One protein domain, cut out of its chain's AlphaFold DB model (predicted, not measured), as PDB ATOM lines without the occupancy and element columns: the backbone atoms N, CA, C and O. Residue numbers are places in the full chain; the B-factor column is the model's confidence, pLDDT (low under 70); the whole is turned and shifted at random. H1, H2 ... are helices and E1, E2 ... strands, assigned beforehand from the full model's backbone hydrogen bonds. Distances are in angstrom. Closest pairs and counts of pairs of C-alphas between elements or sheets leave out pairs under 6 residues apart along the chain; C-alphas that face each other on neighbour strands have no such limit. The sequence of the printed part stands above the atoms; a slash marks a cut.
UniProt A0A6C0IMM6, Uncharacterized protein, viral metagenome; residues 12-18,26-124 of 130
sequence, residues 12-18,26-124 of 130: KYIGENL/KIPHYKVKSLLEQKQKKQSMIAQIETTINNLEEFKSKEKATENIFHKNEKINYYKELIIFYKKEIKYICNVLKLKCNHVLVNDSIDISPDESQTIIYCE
ATOM      1  N   LYS A  12     -46.686  -0.773  14.286       47.94
ATOM      2  CA  LYS A  12     -47.408  -1.530  15.319       47.94
ATOM      3  C   LYS A  12     -46.988  -2.993  15.277       47.94
ATOM      4  O   LYS A  12     -47.214  -3.657  14.268       47.94
ATOM      5  N   TYR A  13     -46.460  -3.502  16.385       53.41
ATOM      6  CA  TYR A  13     -46.153  -4.919  16.538       53.41
ATOM      7  C   TYR A  13     -47.071  -5.539  17.590       53.41
ATOM      8  O   TYR A  13     -47.123  -5.123  18.751       53.41
ATOM      9  N   ILE A  14     -47.809  -6.573  17.187       53.66
ATOM     10  CA  ILE A  14     -48.489  -7.453  18.134       53.66
ATOM     11  C   ILE A  14     -47.420  -8.430  18.617       53.66
ATOM     12  O   ILE A  14     -47.078  -9.379  17.920       53.66
ATOM     13  N   GLY A  15     -46.826  -8.144  19.775       48.28
ATOM     14  CA  GLY A  15     -45.800  -8.999  20.359       48.28
ATOM     15  C   GLY A  15     -46.404 -10.319  20.831       48.28
ATOM     16  O   GLY A  15     -46.921 -10.403  21.945       48.28
ATOM     17  N   GLU A  16     -46.322 -11.364  20.011       44.94
ATOM     18  CA  GLU A  16     -46.400 -12.733  20.511       44.94
ATOM     19  C   GLU A  16     -45.003 -13.189  20.965       44.94
ATOM     20  O   GLU A  16     -44.118 -13.444  20.160       44.94
ATOM     21  N   ASN A  17     -44.868 -13.311  22.291       48.38
ATOM     22  CA  ASN A  17     -43.854 -14.043  23.066       48.38
ATOM     23  C   ASN A  17     -42.422 -13.494  23.193       48.38
ATOM     24  O   ASN A  17     -41.582 -13.700  22.332       48.38
ATOM     25  N   LEU A  18     -42.115 -13.037  24.416       43.59
ATOM     26  CA  LEU A  18     -40.851 -13.276  25.127       43.59
ATOM     27  C   LEU A  18     -41.154 -13.370  26.637       43.59
ATOM     28  O   LEU A  18     -41.089 -12.381  27.358       43.59
ATOM     29  N   LYS A  26     -53.740 -13.751  31.020       81.50
ATOM     30  CA  LYS A  26     -53.774 -12.386  30.491       81.50
ATOM     31  C   LYS A  26     -55.030 -11.680  31.004       81.50
ATOM     32  O   LYS A  26     -56.110 -12.272  31.011       81.50
ATOM     33  N   ILE A  27     -54.897 -10.431  31.449       84.81
ATOM     34  CA  ILE A  27     -56.060  -9.641  31.878       84.81
ATOM     35  C   ILE A  27     -56.772  -9.020  30.665       84.81
ATOM     36  O   ILE A  27     -56.111  -8.614  29.706       84.81
ATOM     37  N   PRO A  28     -58.112  -8.925  30.690       84.38
ATOM     38  CA  PRO A  28     -58.874  -8.308  29.611       84.38
ATOM     39  C   PRO A  28     -58.643  -6.791  29.554       84.38
ATOM     40  O   PRO A  28     -58.307  -6.151  30.552       84.38
ATOM     41  N   HIS A  29     -58.876  -6.196  28.381       80.69
ATOM     42  CA  HIS A  29     -58.580  -4.784  28.112       80.69
ATOM     43  C   HIS A  29     -59.277  -3.807  29.076       80.69
ATOM     44  O   HIS A  29     -58.645  -2.877  29.573       80.69
ATOM     45  N   TYR A  30     -60.549  -4.039  29.418       81.50
ATOM     46  CA  TYR A  30     -61.270  -3.179  30.370       81.50
ATOM     47  C   TYR A  30     -60.596  -3.147  31.755       81.50
ATOM     48  O   TYR A  30     -60.605  -2.122  32.434       81.50
ATOM     49  N   LYS A  31     -59.965  -4.257  32.166       89.25
ATOM     50  CA  LYS A  31     -59.243  -4.349  33.438       89.25
ATOM     51  C   LYS A  31     -57.929  -3.569  33.382       89.25
ATOM     52  O   LYS A  31     -57.577  -2.945  34.374       89.25
ATOM     53  N   VAL A  32     -57.243  -3.562  32.233       90.06
ATOM     54  CA  VAL A  32     -56.056  -2.716  31.997       90.06
ATOM     55  C   VAL A  32     -56.420  -1.241  32.165       90.06
ATOM     56  O   VAL A  32     -55.785  -0.553  32.960       90.06
ATOM     57  N   LYS A  33     -57.491  -0.784  31.505       90.56
ATOM     58  CA  LYS A  33     -57.972   0.600  31.619       90.56
ATOM     59  C   LYS A  33     -58.327   0.969  33.063       90.56
ATOM     60  O   LYS A  33     -57.843   1.969  33.577       90.56
ATOM     61  N   SER A  34     -59.082   0.112  33.754       94.19
ATOM     62  CA  SER A  34     -59.426   0.323  35.167       94.19
ATOM     63  C   SER A  34     -58.190   0.420  36.074       94.19
ATOM     64  O   SER A  34     -58.169   1.208  37.017       94.19
ATOM     65  N   LEU A  35     -57.142  -0.364  35.806       94.50
ATOM     66  CA  LEU A  35     -55.886  -0.293  36.554       94.50
ATOM     67  C   LEU A  35     -55.127   1.014  36.281       94.50
ATOM     68  O   LEU A  35     -54.585   1.596  37.221       94.50
ATOM     69  N   LEU A  36     -55.118   1.501  35.037       93.88
ATOM     70  CA  LEU A  36     -54.542   2.806  34.696       93.88
ATOM     71  C   LEU A  36     -55.280   3.954  35.394       93.88
ATOM     72  O   LEU A  36     -54.639   4.792  36.022       93.88
ATOM     73  N   GLU A  37     -56.612   3.946  35.382       95.44
ATOM     74  CA  GLU A  37     -57.430   4.939  36.092       95.44
ATOM     75  C   GLU A  37     -57.138   4.928  37.601       95.44
ATOM     76  O   GLU A  37     -56.967   5.975  38.230       95.44
ATOM     77  N   GLN A  38     -57.004   3.739  38.199       96.25
ATOM     78  CA  GLN A  38     -56.622   3.606  39.605       96.25
ATOM     79  C   GLN A  38     -55.214   4.136  39.890       96.25
ATOM     80  O   GLN A  38     -55.010   4.762  40.934       96.25
ATOM     81  N   LYS A  39     -54.252   3.887  38.992       96.38
ATOM     82  CA  LYS A  39     -52.886   4.420  39.084       96.38
ATOM     83  C   LYS A  39     -52.912   5.950  39.048       96.38
ATOM     84  O   LYS A  39     -52.385   6.570  39.968       96.38
ATOM     85  N   GLN A  40     -53.584   6.541  38.060       96.50
ATOM     86  CA  GLN A  40     -53.702   7.995  37.900       96.50
ATOM     87  C   GLN A  40     -54.378   8.650  39.110       96.50
ATOM     88  O   GLN A  40     -53.868   9.628  39.653       96.50
ATOM     89  N   LYS A  41     -55.479   8.071  39.608       97.69
ATOM     90  CA  LYS A  41     -56.168   8.568  40.808       97.69
ATOM     91  C   LYS A  41     -55.244   8.587  42.028       97.69
ATOM     92  O   LYS A  41     -55.207   9.579  42.749       97.69
ATOM     93  N   LYS A  42     -54.475   7.516  42.246       97.31
ATOM     94  CA  LYS A  42     -53.507   7.439  43.353       97.31
ATOM     95  C   LYS A  42     -52.358   8.439  43.187       97.31
ATOM     96  O   LYS A  42     -51.949   9.042  44.170       97.31
ATOM     97  N   GLN A  43     -51.868   8.657  41.965       97.38
ATOM     98  CA  GLN A  43     -50.854   9.683  41.686       97.38
ATOM     99  C   GLN A  43     -51.377  11.092  41.993       97.38
ATOM    100  O   GLN A  43     -50.688  11.867  42.650       97.38
ATOM    101  N   SER A  44     -52.616  11.398  41.598       97.69
ATOM    102  CA  SER A  44     -53.264  12.672  41.929       97.69
ATOM    103  C   SER A  44     -53.431  12.854  43.442       97.69
ATOM    104  O   SER A  44     -53.149  13.930  43.963       97.69
ATOM    105  N   MET A  45     -53.813  11.795  44.166       97.44
ATOM    106  CA  MET A  45     -53.888  11.824  45.632       97.44
ATOM    107  C   MET A  45     -52.528  12.113  46.271       97.44
ATOM    108  O   MET A  45     -52.462  12.942  47.172       97.44
ATOM    109  N   ILE A  46     -51.447  11.479  45.802       98.25
ATOM    110  CA  ILE A  46     -50.089  11.766  46.290       98.25
ATOM    111  C   ILE A  46     -49.758  13.248  46.102       98.25
ATOM    112  O   ILE A  46     -49.359  13.884  47.070       98.25
ATOM    113  N   ALA A  47     -49.993  13.810  44.912       98.06
ATOM    114  CA  ALA A  47     -49.705  15.218  44.640       98.06
ATOM    115  C   ALA A  47     -50.474  16.164  45.585       98.06
ATOM    116  O   ALA A  47     -49.895  17.090  46.146       98.06
ATOM    117  N   GLN A  48     -51.762  15.897  45.831       98.12
ATOM    118  CA  GLN A  48     -52.573  16.684  46.773       98.12
ATOM    119  C   GLN A  48     -52.052  16.587  48.218       98.12
ATOM    120  O   GLN A  48     -52.031  17.582  48.948       98.12
ATOM    121  N   ILE A  49     -51.616  15.395  48.637       97.94
ATOM    122  CA  ILE A  49     -51.022  15.183  49.962       97.94
ATOM    123  C   ILE A  49     -49.682  15.923  50.070       97.94
ATOM    124  O   ILE A  49     -49.440  16.578  51.080       97.94
ATOM    125  N   GLU A  50     -48.837  15.880  49.037       98.00
ATOM    126  CA  GLU A  50     -47.564  16.612  48.989       98.00
ATOM    127  C   GLU A  50     -47.789  18.127  49.106       98.00
ATOM    128  O   GLU A  50     -47.153  18.780  49.932       98.00
ATOM    129  N   THR A  51     -48.771  18.684  48.387       98.00
ATOM    130  CA  THR A  51     -49.176  20.092  48.553       98.00
ATOM    131  C   THR A  51     -49.629  20.389  49.985       98.00
ATOM    132  O   THR A  51     -49.248  21.404  50.563       98.00
ATOM    133  N   THR A  52     -50.411  19.491  50.588       97.31
ATOM    134  CA  THR A  52     -50.892  19.653  51.968       97.31
ATOM    135  C   THR A  52     -49.738  19.650  52.972       97.31
ATOM    136  O   THR A  52     -49.725  20.473  53.887       97.31
ATOM    137  N   ILE A  53     -48.752  18.762  52.802       97.44
ATOM    138  CA  ILE A  53     -47.543  18.722  53.633       97.44
ATOM    139  C   ILE A  53     -46.780  20.042  53.519       97.44
ATOM    140  O   ILE A  53     -46.467  20.630  54.550       97.44
ATOM    141  N   ASN A  54     -46.543  20.534  52.300       96.56
ATOM    142  CA  ASN A  54     -45.816  21.787  52.084       96.56
ATOM    143  C   ASN A  54     -46.506  22.966  52.786       96.56
ATOM    144  O   ASN A  54     -45.856  23.726  53.500       96.56
ATOM    145  N   ASN A  55     -47.835  23.062  52.679       94.94
ATOM    146  CA  ASN A  55     -48.609  24.087  53.384       94.94
ATOM    147  C   ASN A  55     -48.473  23.956  54.911       94.94
ATOM    148  O   ASN A  55     -48.316  24.952  55.617       94.94
ATOM    149  N   LEU A  56     -48.520  22.732  55.453       94.06
ATOM    150  CA  LEU A  56     -48.336  22.503  56.889       94.06
ATOM    151  C   LEU A  56     -46.928  22.875  57.361       94.06
ATOM    152  O   LEU A  56     -46.792  23.431  58.452       94.06
ATOM    153  N   GLU A  57     -45.902  22.587  56.563       93.69
ATOM    154  CA  GLU A  57     -44.520  22.974  56.842       93.69
ATOM    155  C   GLU A  57     -44.345  24.499  56.806       93.69
ATOM    156  O   GLU A  57     -43.706  25.053  57.703       93.69
ATOM    157  N   GLU A  58     -44.993  25.192  55.867       92.75
ATOM    158  CA  GLU A  58     -44.995  26.657  55.805       92.75
ATOM    159  C   GLU A  58     -45.717  27.292  57.005       92.75
ATOM    160  O   GLU A  58     -45.234  28.256  57.595       92.75
ATOM    161  N   PHE A  59     -46.858  26.745  57.432       89.44
ATOM    162  CA  PHE A  59     -47.528  27.238  58.639       89.44
ATOM    163  C   PHE A  59     -46.718  26.959  59.903       89.44
ATOM    164  O   PHE A  59     -46.739  27.757  60.837       89.44
ATOM    165  N   LYS A  60     -46.003  25.831  59.948       89.56
ATOM    166  CA  LYS A  60     -45.149  25.460  61.077       89.56
ATOM    167  C   LYS A  60     -43.975  26.425  61.246       89.56
ATOM    168  O   LYS A  60     -43.638  26.739  62.379       89.56
ATOM    169  N   SER A  61     -43.377  26.918  60.159       85.81
ATOM    170  CA  SER A  61     -42.246  27.861  60.240       85.81
ATOM    171  C   SER A  61     -42.628  29.229  60.820       85.81
ATOM    172  O   SER A  61     -41.766  29.946  61.323       85.81
ATOM    173  N   LYS A  62     -43.921  29.578  60.785       88.75
ATOM    174  CA  LYS A  62     -44.488  30.829  61.314       88.75
ATOM    175  C   LYS A  62     -45.058  30.683  62.735       88.75
ATOM    176  O   LYS A  62     -45.422  31.683  63.348       88.75
ATOM    177  N   GLU A  63     -45.161  29.457  63.244       86.25
ATOM    178  CA  GLU A  63     -45.793  29.139  64.524       86.25
ATOM    179  C   GLU A  63     -44.797  29.261  65.687       86.25
ATOM    180  O   GLU A  63     -43.637  28.872  65.571       86.25
ATOM    181  N   LYS A  64     -45.259  29.791  66.823       84.75
ATOM    182  CA  LYS A  64     -44.451  29.938  68.048       84.75
ATOM    183  C   LYS A  64     -44.909  28.997  69.157       84.75
ATOM    184  O   LYS A  64     -44.123  28.686  70.049       84.75
ATOM    185  N   ALA A  65     -46.161  28.538  69.107       89.56
ATOM    186  CA  ALA A  65     -46.694  27.597  70.079       89.56
ATOM    187  C   ALA A  65     -46.144  26.183  69.823       89.56
ATOM    188  O   ALA A  65     -46.410  25.568  68.787       89.56
ATOM    189  N   THR A  66     -45.395  25.649  70.787       85.88
ATOM    190  CA  THR A  66     -44.755  24.325  70.710       85.88
ATOM    191  C   THR A  66     -45.759  23.188  70.511       85.88
ATOM    192  O   THR A  66     -45.502  22.275  69.728       85.88
ATOM    193  N   GLU A  67     -46.929  23.269  71.143       86.56
ATOM    194  CA  GLU A  67     -48.016  22.291  71.008       86.56
ATOM    195  C   GLU A  67     -48.592  22.251  69.579       86.56
ATOM    196  O   GLU A  67     -48.730  21.184  68.977       86.56
ATOM    197  N   ASN A  68     -48.808  23.415  68.957       86.12
ATOM    198  CA  ASN A  68     -49.263  23.499  67.564       86.12
ATOM    199  C   ASN A  68     -48.222  22.946  66.582       86.12
ATOM    200  O   ASN A  68     -48.578  22.295  65.595       86.12
ATOM    201  N   ILE A  69     -46.933  23.189  66.843       87.56
ATOM    202  CA  ILE A  69     -45.830  22.622  66.056       87.56
ATOM    203  C   ILE A  69     -45.838  21.094  66.161       87.56
ATOM    204  O   ILE A  69     -45.719  20.413  65.139       87.56
ATOM    205  N   PHE A  70     -46.008  20.557  67.372       90.12
ATOM    206  CA  PHE A  70     -46.071  19.119  67.621       90.12
ATOM    207  C   PHE A  70     -47.212  18.463  66.831       90.12
ATOM    208  O   PHE A  70     -46.956  17.582  66.008       90.12
ATOM    209  N   HIS A  71     -48.440  18.972  66.950       89.44
ATOM    210  CA  HIS A  71     -49.588  18.431  66.213       89.44
ATOM    211  C   HIS A  71     -49.440  18.526  64.689       89.44
ATOM    212  O   HIS A  71     -49.880  17.639  63.952       89.44
ATOM    213  N   LYS A  72     -48.815  19.594  64.173       91.56
ATOM    214  CA  LYS A  72     -48.507  19.694  62.737       91.56
ATOM    215  C   LYS A  72     -47.498  18.628  62.311       91.56
ATOM    216  O   LYS A  72     -47.686  18.035  61.251       91.56
ATOM    217  N   ASN A  73     -46.472  18.355  63.117       93.06
ATOM    218  CA  ASN A  73     -45.501  17.298  62.827       93.06
ATOM    219  C   ASN A  73     -46.155  15.908  62.807       93.06
ATOM    220  O   ASN A  73     -45.877  15.134  61.892       93.06
ATOM    221  N   GLU A  74     -47.062  15.606  63.740       94.81
ATOM    222  CA  GLU A  74     -47.820  14.345  63.727       94.81
ATOM    223  C   GLU A  74     -48.637  14.186  62.438       94.81
ATOM    224  O   GLU A  74     -48.561  13.149  61.773       94.81
ATOM    225  N   LYS A  75     -49.354  15.240  62.022       95.12
ATOM    226  CA  LYS A  75     -50.109  15.247  60.757       95.12
ATOM    227  C   LYS A  75     -49.206  15.065  59.537       95.12
ATOM    228  O   LYS A  75     -49.544  14.296  58.641       95.12
ATOM    229  N   ILE A  76     -48.060  15.748  59.497       96.06
ATOM    230  CA  ILE A  76     -47.080  15.602  58.411       96.06
ATOM    231  C   ILE A  76     -46.576  14.156  58.340       96.06
ATOM    232  O   ILE A  76     -46.530  13.586  57.251       96.06
ATOM    233  N   ASN A  77     -46.236  13.544  59.478       97.38
ATOM    234  CA  ASN A  77     -45.778  12.155  59.521       97.38
ATOM    235  C   ASN A  77     -46.857  11.188  59.027       97.38
ATOM    236  O   ASN A  77     -46.572  10.345  58.179       97.38
ATOM    237  N   TYR A  78     -48.104  11.361  59.470       97.69
ATOM    238  CA  TYR A  78     -49.234  10.578  58.971       97.69
ATOM    239  C   TYR A  78     -49.370  10.665  57.441       97.69
ATOM    240  O   TYR A  78     -49.491   9.649  56.755       97.69
ATOM    241  N   TYR A  79     -49.294  11.873  56.879       97.94
ATOM    242  CA  TYR A  79     -49.382  12.067  55.433       97.94
ATOM    243  C   TYR A  79     -48.194  11.471  54.668       97.94
ATOM    244  O   TYR A  79     -48.384  10.921  53.580       97.94
ATOM    245  N   LYS A  80     -46.981  11.511  55.236       97.56
ATOM    246  CA  LYS A  80     -45.800  10.849  54.659       97.56
ATOM    247  C   LYS A  80     -45.987   9.331  54.586       97.56
ATOM    248  O   LYS A  80     -45.727   8.743  53.534       97.56
ATOM    249  N   GLU A  81     -46.521   8.709  55.636       97.75
ATOM    250  CA  GLU A  81     -46.865   7.280  55.626       97.75
ATOM    251  C   GLU A  81     -47.936   6.952  54.573       97.75
ATOM    252  O   GLU A  81     -47.828   5.965  53.839       97.75
ATOM    253  N   LEU A  82     -48.935   7.824  54.412       97.31
ATOM    254  CA  LEU A  82     -49.977   7.654  53.401       97.31
ATOM    255  C   LEU A  82     -49.420   7.726  51.964       97.31
ATOM    256  O   LEU A  82     -49.824   6.944  51.099       97.31
ATOM    257  N   ILE A  83     -48.442   8.601  51.705       97.94
ATOM    258  CA  ILE A  83     -47.718   8.639  50.422       97.94
ATOM    259  C   ILE A  83     -46.977   7.319  50.182       97.94
ATOM    260  O   ILE A  83     -47.044   6.772  49.078       97.94
ATOM    261  N   ILE A  84     -46.282   6.784  51.193       97.81
ATOM    262  CA  ILE A  84     -45.572   5.498  51.086       97.81
ATOM    263  C   ILE A  84     -46.554   4.378  50.729       97.81
ATOM    264  O   ILE A  84     -46.270   3.571  49.837       97.81
ATOM    265  N   PHE A  85     -47.721   4.348  51.374       97.62
ATOM    266  CA  PHE A  85     -48.788   3.397  51.070       97.62
ATOM    267  C   PHE A  85     -49.241   3.490  49.604       97.62
ATOM    268  O   PHE A  85     -49.194   2.492  48.879       97.62
ATOM    269  N   TYR A  86     -49.588   4.683  49.111       97.62
ATOM    270  CA  TYR A  86     -50.015   4.844  47.717       97.62
ATOM    271  C   TYR A  86     -48.910   4.525  46.704       97.62
ATOM    272  O   TYR A  86     -49.197   3.954  45.649       97.62
ATOM    273  N   LYS A  87     -47.641   4.820  47.016       97.62
ATOM    274  CA  LYS A  87     -46.499   4.430  46.172       97.62
ATOM    275  C   LYS A  87     -46.369   2.906  46.065       97.62
ATOM    276  O   LYS A  87     -46.114   2.399  44.971       97.62
ATOM    277  N   LYS A  88     -46.595   2.162  47.157       97.56
ATOM    278  CA  LYS A  88     -46.625   0.684  47.139       97.56
ATOM    279  C   LYS A  88     -47.764   0.153  46.264       97.56
ATOM    280  O   LYS A  88     -47.526  -0.713  45.424       97.56
ATOM    281  N   GLU A  89     -48.959   0.719  46.396       97.25
ATOM    282  CA  GLU A  89     -50.126   0.364  45.578       97.25
ATOM    283  C   GLU A  89     -49.893   0.620  44.080       97.25
ATOM    284  O   GLU A  89     -50.163  -0.237  43.239       97.25
ATOM    285  N   ILE A  90     -49.326   1.779  43.726       97.06
ATOM    286  CA  ILE A  90     -48.959   2.100  42.338       97.06
ATOM    287  C   ILE A  90     -47.937   1.093  41.809       97.06
ATOM    288  O   ILE A  90     -48.094   0.593  40.694       97.06
ATOM    289  N   LYS A  91     -46.915   0.744  42.603       95.94
ATOM    290  CA  LYS A  91     -45.916  -0.264  42.220       95.94
ATOM    291  C   LYS A  91     -46.564  -1.626  41.957       95.94
ATOM    292  O   LYS A  91     -46.216  -2.283  40.977       95.94
ATOM    293  N   TYR A  92     -47.527  -2.032  42.785       95.44
ATOM    294  CA  TYR A  92     -48.297  -3.253  42.561       95.44
ATOM    295  C   TYR A  92     -49.069  -3.199  41.236       95.44
ATOM    296  O   TYR A  92     -48.959  -4.125  40.431       95.44
ATOM    297  N   ILE A  93     -49.780  -2.101  40.963       94.19
ATOM    298  CA  ILE A  93     -50.504  -1.909  39.700       94.19
ATOM    299  C   ILE A  93     -49.550  -2.002  38.503       94.19
ATOM    300  O   ILE A  93     -49.817  -2.759  37.569       94.19
ATOM    301  N   CYS A  94     -48.415  -1.300  38.540       92.50
ATOM    302  CA  CYS A  94     -47.408  -1.349  37.477       92.50
ATOM    303  C   CYS A  94     -46.882  -2.775  37.250       92.50
ATOM    304  O   CYS A  94     -46.760  -3.206  36.106       92.50
ATOM    305  N   ASN A  95     -46.639  -3.543  38.317       91.50
ATOM    306  CA  ASN A  95     -46.222  -4.943  38.203       91.50
ATOM    307  C   ASN A  95     -47.305  -5.816  37.555       91.50
ATOM    308  O   ASN A  95     -46.999  -6.650  36.702       91.50
ATOM    309  N   VAL A  96     -48.574  -5.623  37.928       90.88
ATOM    310  CA  VAL A  96     -49.701  -6.339  37.314       90.88
ATOM    311  C   VAL A  96     -49.803  -6.015  35.826       90.88
ATOM    312  O   VAL A  96     -49.949  -6.934  35.021       90.88
ATOM    313  N   LEU A  97     -49.690  -4.741  35.450       90.19
ATOM    314  CA  LEU A  97     -49.713  -4.313  34.051       90.19
ATOM    315  C   LEU A  97     -48.540  -4.914  33.267       90.19
ATOM    316  O   LEU A  97     -48.763  -5.526  32.224       90.19
ATOM    317  N   LYS A  98     -47.318  -4.849  33.805       88.19
ATOM    318  CA  LYS A  98     -46.118  -5.409  33.168       88.19
ATOM    319  C   LYS A  98     -46.231  -6.917  32.926       88.19
ATOM    320  O   LYS A  98     -45.862  -7.381  31.853       88.19
ATOM    321  N   LEU A  99     -46.753  -7.672  33.893       87.88
ATOM    322  CA  LEU A  99     -46.788  -9.139  33.834       87.88
ATOM    323  C   LEU A  99     -48.021  -9.710  33.125       87.88
ATOM    324  O   LEU A  99     -47.937 -10.792  32.552       87.88
ATOM    325  N   LYS A 100     -49.179  -9.043  33.213       88.38
ATOM    326  CA  LYS A 100     -50.467  -9.624  32.790       88.38
ATOM    327  C   LYS A 100     -51.115  -8.931  31.596       88.38
ATOM    328  O   LYS A 100     -52.096  -9.460  31.068       88.38
ATOM    329  N   CYS A 101     -50.631  -7.761  31.178       86.88
ATOM    330  CA  CYS A 101     -51.152  -7.103  29.983       86.88
ATOM    331  C   CYS A 101     -50.779  -7.899  28.724       86.88
ATOM    332  O   CYS A 101     -49.659  -8.386  28.582       86.88
ATOM    333  N   ASN A 102     -51.720  -8.005  27.783       87.44
ATOM    334  CA  ASN A 102     -51.421  -8.476  26.434       87.44
ATOM    335  C   ASN A 102     -50.808  -7.323  25.627       87.44
ATOM    336  O   ASN A 102     -51.535  -6.596  24.938       87.44
ATOM    337  N   HIS A 103     -49.504  -7.110  25.820       86.00
ATOM    338  CA  HIS A 103     -48.786  -5.940  25.323       86.00
ATOM    339  C   HIS A 103     -48.898  -5.777  23.808       86.00
ATOM    340  O   HIS A 103     -48.752  -6.730  23.050       86.00
ATOM    341  N   VAL A 104     -49.165  -4.543  23.384       87.50
ATOM    342  CA  VAL A 104     -49.106  -4.125  21.979       87.50
ATOM    343  C   VAL A 104     -47.983  -3.115  21.907       87.50
ATOM    344  O   VAL A 104     -48.158  -1.987  22.365       87.50
ATOM    345  N   LEU A 105     -46.823  -3.565  21.441       90.38
ATOM    346  CA  LEU A 105     -45.608  -2.769  21.472       90.38
ATOM    347  C   LEU A 105     -45.595  -1.806  20.290       90.38
ATOM    348  O   LEU A 105     -45.891  -2.172  19.147       90.38
ATOM    349  N   VAL A 106     -45.267  -0.564  20.602       86.56
ATOM    350  CA  VAL A 106     -45.096   0.526  19.657       86.56
ATOM    351  C   VAL A 106     -43.697   1.073  19.864       86.56
ATOM    352  O   VAL A 106     -43.305   1.369  20.994       86.56
ATOM    353  N   ASN A 107     -42.967   1.188  18.760       89.94
ATOM    354  CA  ASN A 107     -41.708   1.910  18.715       89.94
ATOM    355  C   ASN A 107     -42.027   3.338  18.296       89.94
ATOM    356  O   ASN A 107     -42.697   3.546  17.280       89.94
ATOM    357  N   ASP A 108     -41.568   4.294  19.084       85.75
ATOM    358  CA  ASP A 108     -41.830   5.710  18.878       85.75
ATOM    359  C   ASP A 108     -40.528   6.486  19.017       85.75
ATOM    360  O   ASP A 108     -39.671   6.114  19.816       85.75
ATOM    361  N   SER A 109     -40.354   7.530  18.217       89.62
ATOM    362  CA  SER A 109     -39.152   8.361  18.237       89.62
ATOM    363  C   SER A 109     -39.512   9.673  18.914       89.62
ATOM    364  O   SER A 109     -40.389  10.389  18.438       89.62
ATOM    365  N   ILE A 110     -38.889   9.939  20.060       86.38
ATOM    366  CA  ILE A 110     -39.077  11.176  20.814       86.38
ATOM    367  C   ILE A 110     -37.869  12.079  20.617       86.38
ATOM    368  O   ILE A 110     -36.729  11.629  20.726       86.38
ATOM    369  N   ASP A 111     -38.114  13.355  20.353       89.12
ATOM    370  CA  ASP A 111     -37.054  14.355  20.295       89.12
ATOM    371  C   ASP A 111     -36.550  14.612  21.724       89.12
ATOM    372  O   ASP A 111     -37.330  14.964  22.615       89.12
ATOM    373  N   ILE A 112     -35.256  14.395  21.964       87.56
ATOM    374  CA  ILE A 112     -34.600  14.683  23.253       87.56
ATOM    375  C   ILE A 112     -33.832  16.007  23.201       87.56
ATOM    376  O   ILE A 112     -33.674  16.677  24.221       87.56
ATOM    377  N   SER A 113     -33.403  16.411  22.007       84.69
ATOM    378  CA  SER A 113     -32.821  17.714  21.708       84.69
ATOM    379  C   SER A 113     -33.144  18.081  20.248       84.69
ATOM    380  O   SER A 113     -33.671  17.241  19.519       84.69
ATOM    381  N   PRO A 114     -32.883  19.322  19.793       81.75
ATOM    382  CA  PRO A 114     -33.199  19.736  18.422       81.75
ATOM    383  C   PRO A 114     -32.592  18.847  17.326       81.75
ATOM    384  O   PRO A 114     -33.181  18.732  16.255       81.75
ATOM    385  N   ASP A 115     -31.447  18.217  17.605       89.31
ATOM    386  CA  ASP A 115     -30.700  17.389  16.652       89.31
ATOM    387  C   ASP A 115     -30.676  15.897  17.034       89.31
ATOM    388  O   ASP A 115     -30.145  15.072  16.290       89.31
ATOM    389  N   GLU A 116     -31.248  15.524  18.183       86.44
ATOM    390  CA  GLU A 116     -31.196  14.157  18.696       86.44
ATOM    391  C   GLU A 116     -32.592  13.642  19.032       86.44
ATOM    392  O   GLU A 116     -33.368  14.261  19.766       86.44
ATOM    393  N   SER A 117     -32.878  12.437  18.551       87.94
ATOM    394  CA  SER A 117     -34.073  11.692  18.916       87.94
ATOM    395  C   SER A 117     -33.702  10.362  19.557       87.94
ATOM    396  O   SER A 117     -32.696   9.727  19.228       87.94
ATOM    397  N   GLN A 118     -34.537   9.925  20.489       88.06
ATOM    398  CA  GLN A 118     -34.431   8.634  21.140       88.06
ATOM    399  C   GLN A 118     -35.616   7.766  20.727       88.06
ATOM    400  O   GLN A 118     -36.768   8.186  20.796       88.06
ATOM    401  N   THR A 119     -35.349   6.523  20.322       89.88
ATOM    402  CA  THR A 119     -36.425   5.543  20.143       89.88
ATOM    403  C   THR A 119     -36.817   4.974  21.501       89.88
ATOM    404  O   THR A 119     -35.975   4.431  22.217       89.88
ATOM    405  N   ILE A 120     -38.096   5.074  21.843       88.81
ATOM    406  CA  ILE A 120     -38.708   4.441  23.008       88.81
ATOM    407  C   ILE A 120     -39.623   3.302  22.561       88.81
ATOM    408  O   ILE A 120     -40.270   3.369  21.515       88.81
ATOM    409  N   ILE A 121     -39.698   2.254  23.377       89.06
ATOM    410  CA  ILE A 121     -40.607   1.127  23.169       89.06
ATOM    411  C   ILE A 121     -41.624   1.147  24.302       89.06
ATOM    412  O   ILE A 121     -41.259   1.076  25.475       89.06
ATOM    413  N   TYR A 122     -42.910   1.240  23.970       88.62
ATOM    414  CA  TYR A 122     -43.976   1.211  24.969       88.62
ATOM    415  C   TYR A 122     -45.173   0.384  24.528       88.62
ATOM    416  O   TYR A 122     -45.389   0.104  23.352       88.62
ATOM    417  N   CYS A 123     -45.985  -0.018  25.499       88.88
ATOM    418  CA  CYS A 123     -47.251  -0.680  25.241       88.88
ATOM    419  C   CYS A 123     -48.378   0.341  25.022       88.88
ATOM    420  O   CYS A 123     -48.725   1.067  25.951       88.88
ATOM    421  N   GLU A 124     -49.034   0.324  23.856       87.75
ATOM    422  CA  GLU A 124     -50.159   1.227  23.514       87.75
ATOM    423  C   GLU A 124     -51.367   1.068  24.462       87.75
ATOM    424  O   GLU A 124     -52.210   1.952  24.555       87.75
TER     425      GLU A 124
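What this domain is: This is residues 12 to 18 and 26 to 124 of the 130 residues of an uncharacterized protein of viral metagenome (UniProt A0A6C0IMM6). A long helical hairpin, H1 and H2 side by side, and a slimmer strand hairpin, E2 and E3, spread from one corner as a V with one longer and one shorter arm. The corner lies where H1 begins and H2 ends, and there the short strand E1 pairs with residues 104 to 106 of E2, on the side away from E3. The printed part has 106 residues, with two named helices and three named strands in the order E1, H1, H2, E2, E3; the class is mixed, helices and strands. The sheet has the order E1, E2, E3, all antiparallel. The whole is extended, with a radius of gyration of the C-alphas of 20.7 A, and flat, with spans of 63 by 40 by 20 A.

Where its parts are: E1 is residues 12 to 14, 6.6 A from first to last C-alpha, and C-alpha 12 is at (-47.408, -1.530, 15.319). H1 is residues 29 to 61, 48.6 A long, beginning with C-alpha 29 at (-58.580, -4.784, 28.112). H2, the longest helix, is residues 66 to 100 and measures 51.2 A. E2 is residues 104 to 113, 27.2 A long. E3 is residues 116 to 123, 22.8 A long, ending with C-alpha 123 at (-47.251, -0.680, 25.241).

How they stand to each other: E1 and E2 are antiparallel neighbours at 145 degrees between their directions. N 13 and O 105 are within hydrogen-bond range at 3.1 A, as are N 105 and O 13 at 3.1 A. H1 and H2 form a helical hairpin and touch, with the closest C-alphas, those of Lys 39 and Ile 90, 5.6 A apart. They run opposite ways at a shallow tilt of 19 degrees. In H1 and H2 every O i to N i+4 pair is within hydrogen-bond range. Neither helix is on the sheet; H1 is apart from E2 and E3, and H2 is apart from E1 and E3. E2, the inner strand, forms a hairpin with the edge strand E3, antiparallel at 156 degrees; N 106 and O 122 are 2.8 A apart and N 118 and O 110 are 2.8 A apart. E1, the other edge strand, is apart from E3.

The domain as a whole: The two C-alphas farthest apart, those of Glu 16 and Lys 64, are 63.9 A from each other. Residues 19 to 25 are not printed; this cut lies in the link from E1 to H1, and C-alphas 18 and 26 are 14.0 A apart across it. The links from H1 to H2, from H2 to E2 and from E2 to E3 are tight, with 4, 3 and 2 residues between the elements. The mean pLDDT of the printed part is 88.9, and residues 12 to 18 are under 70.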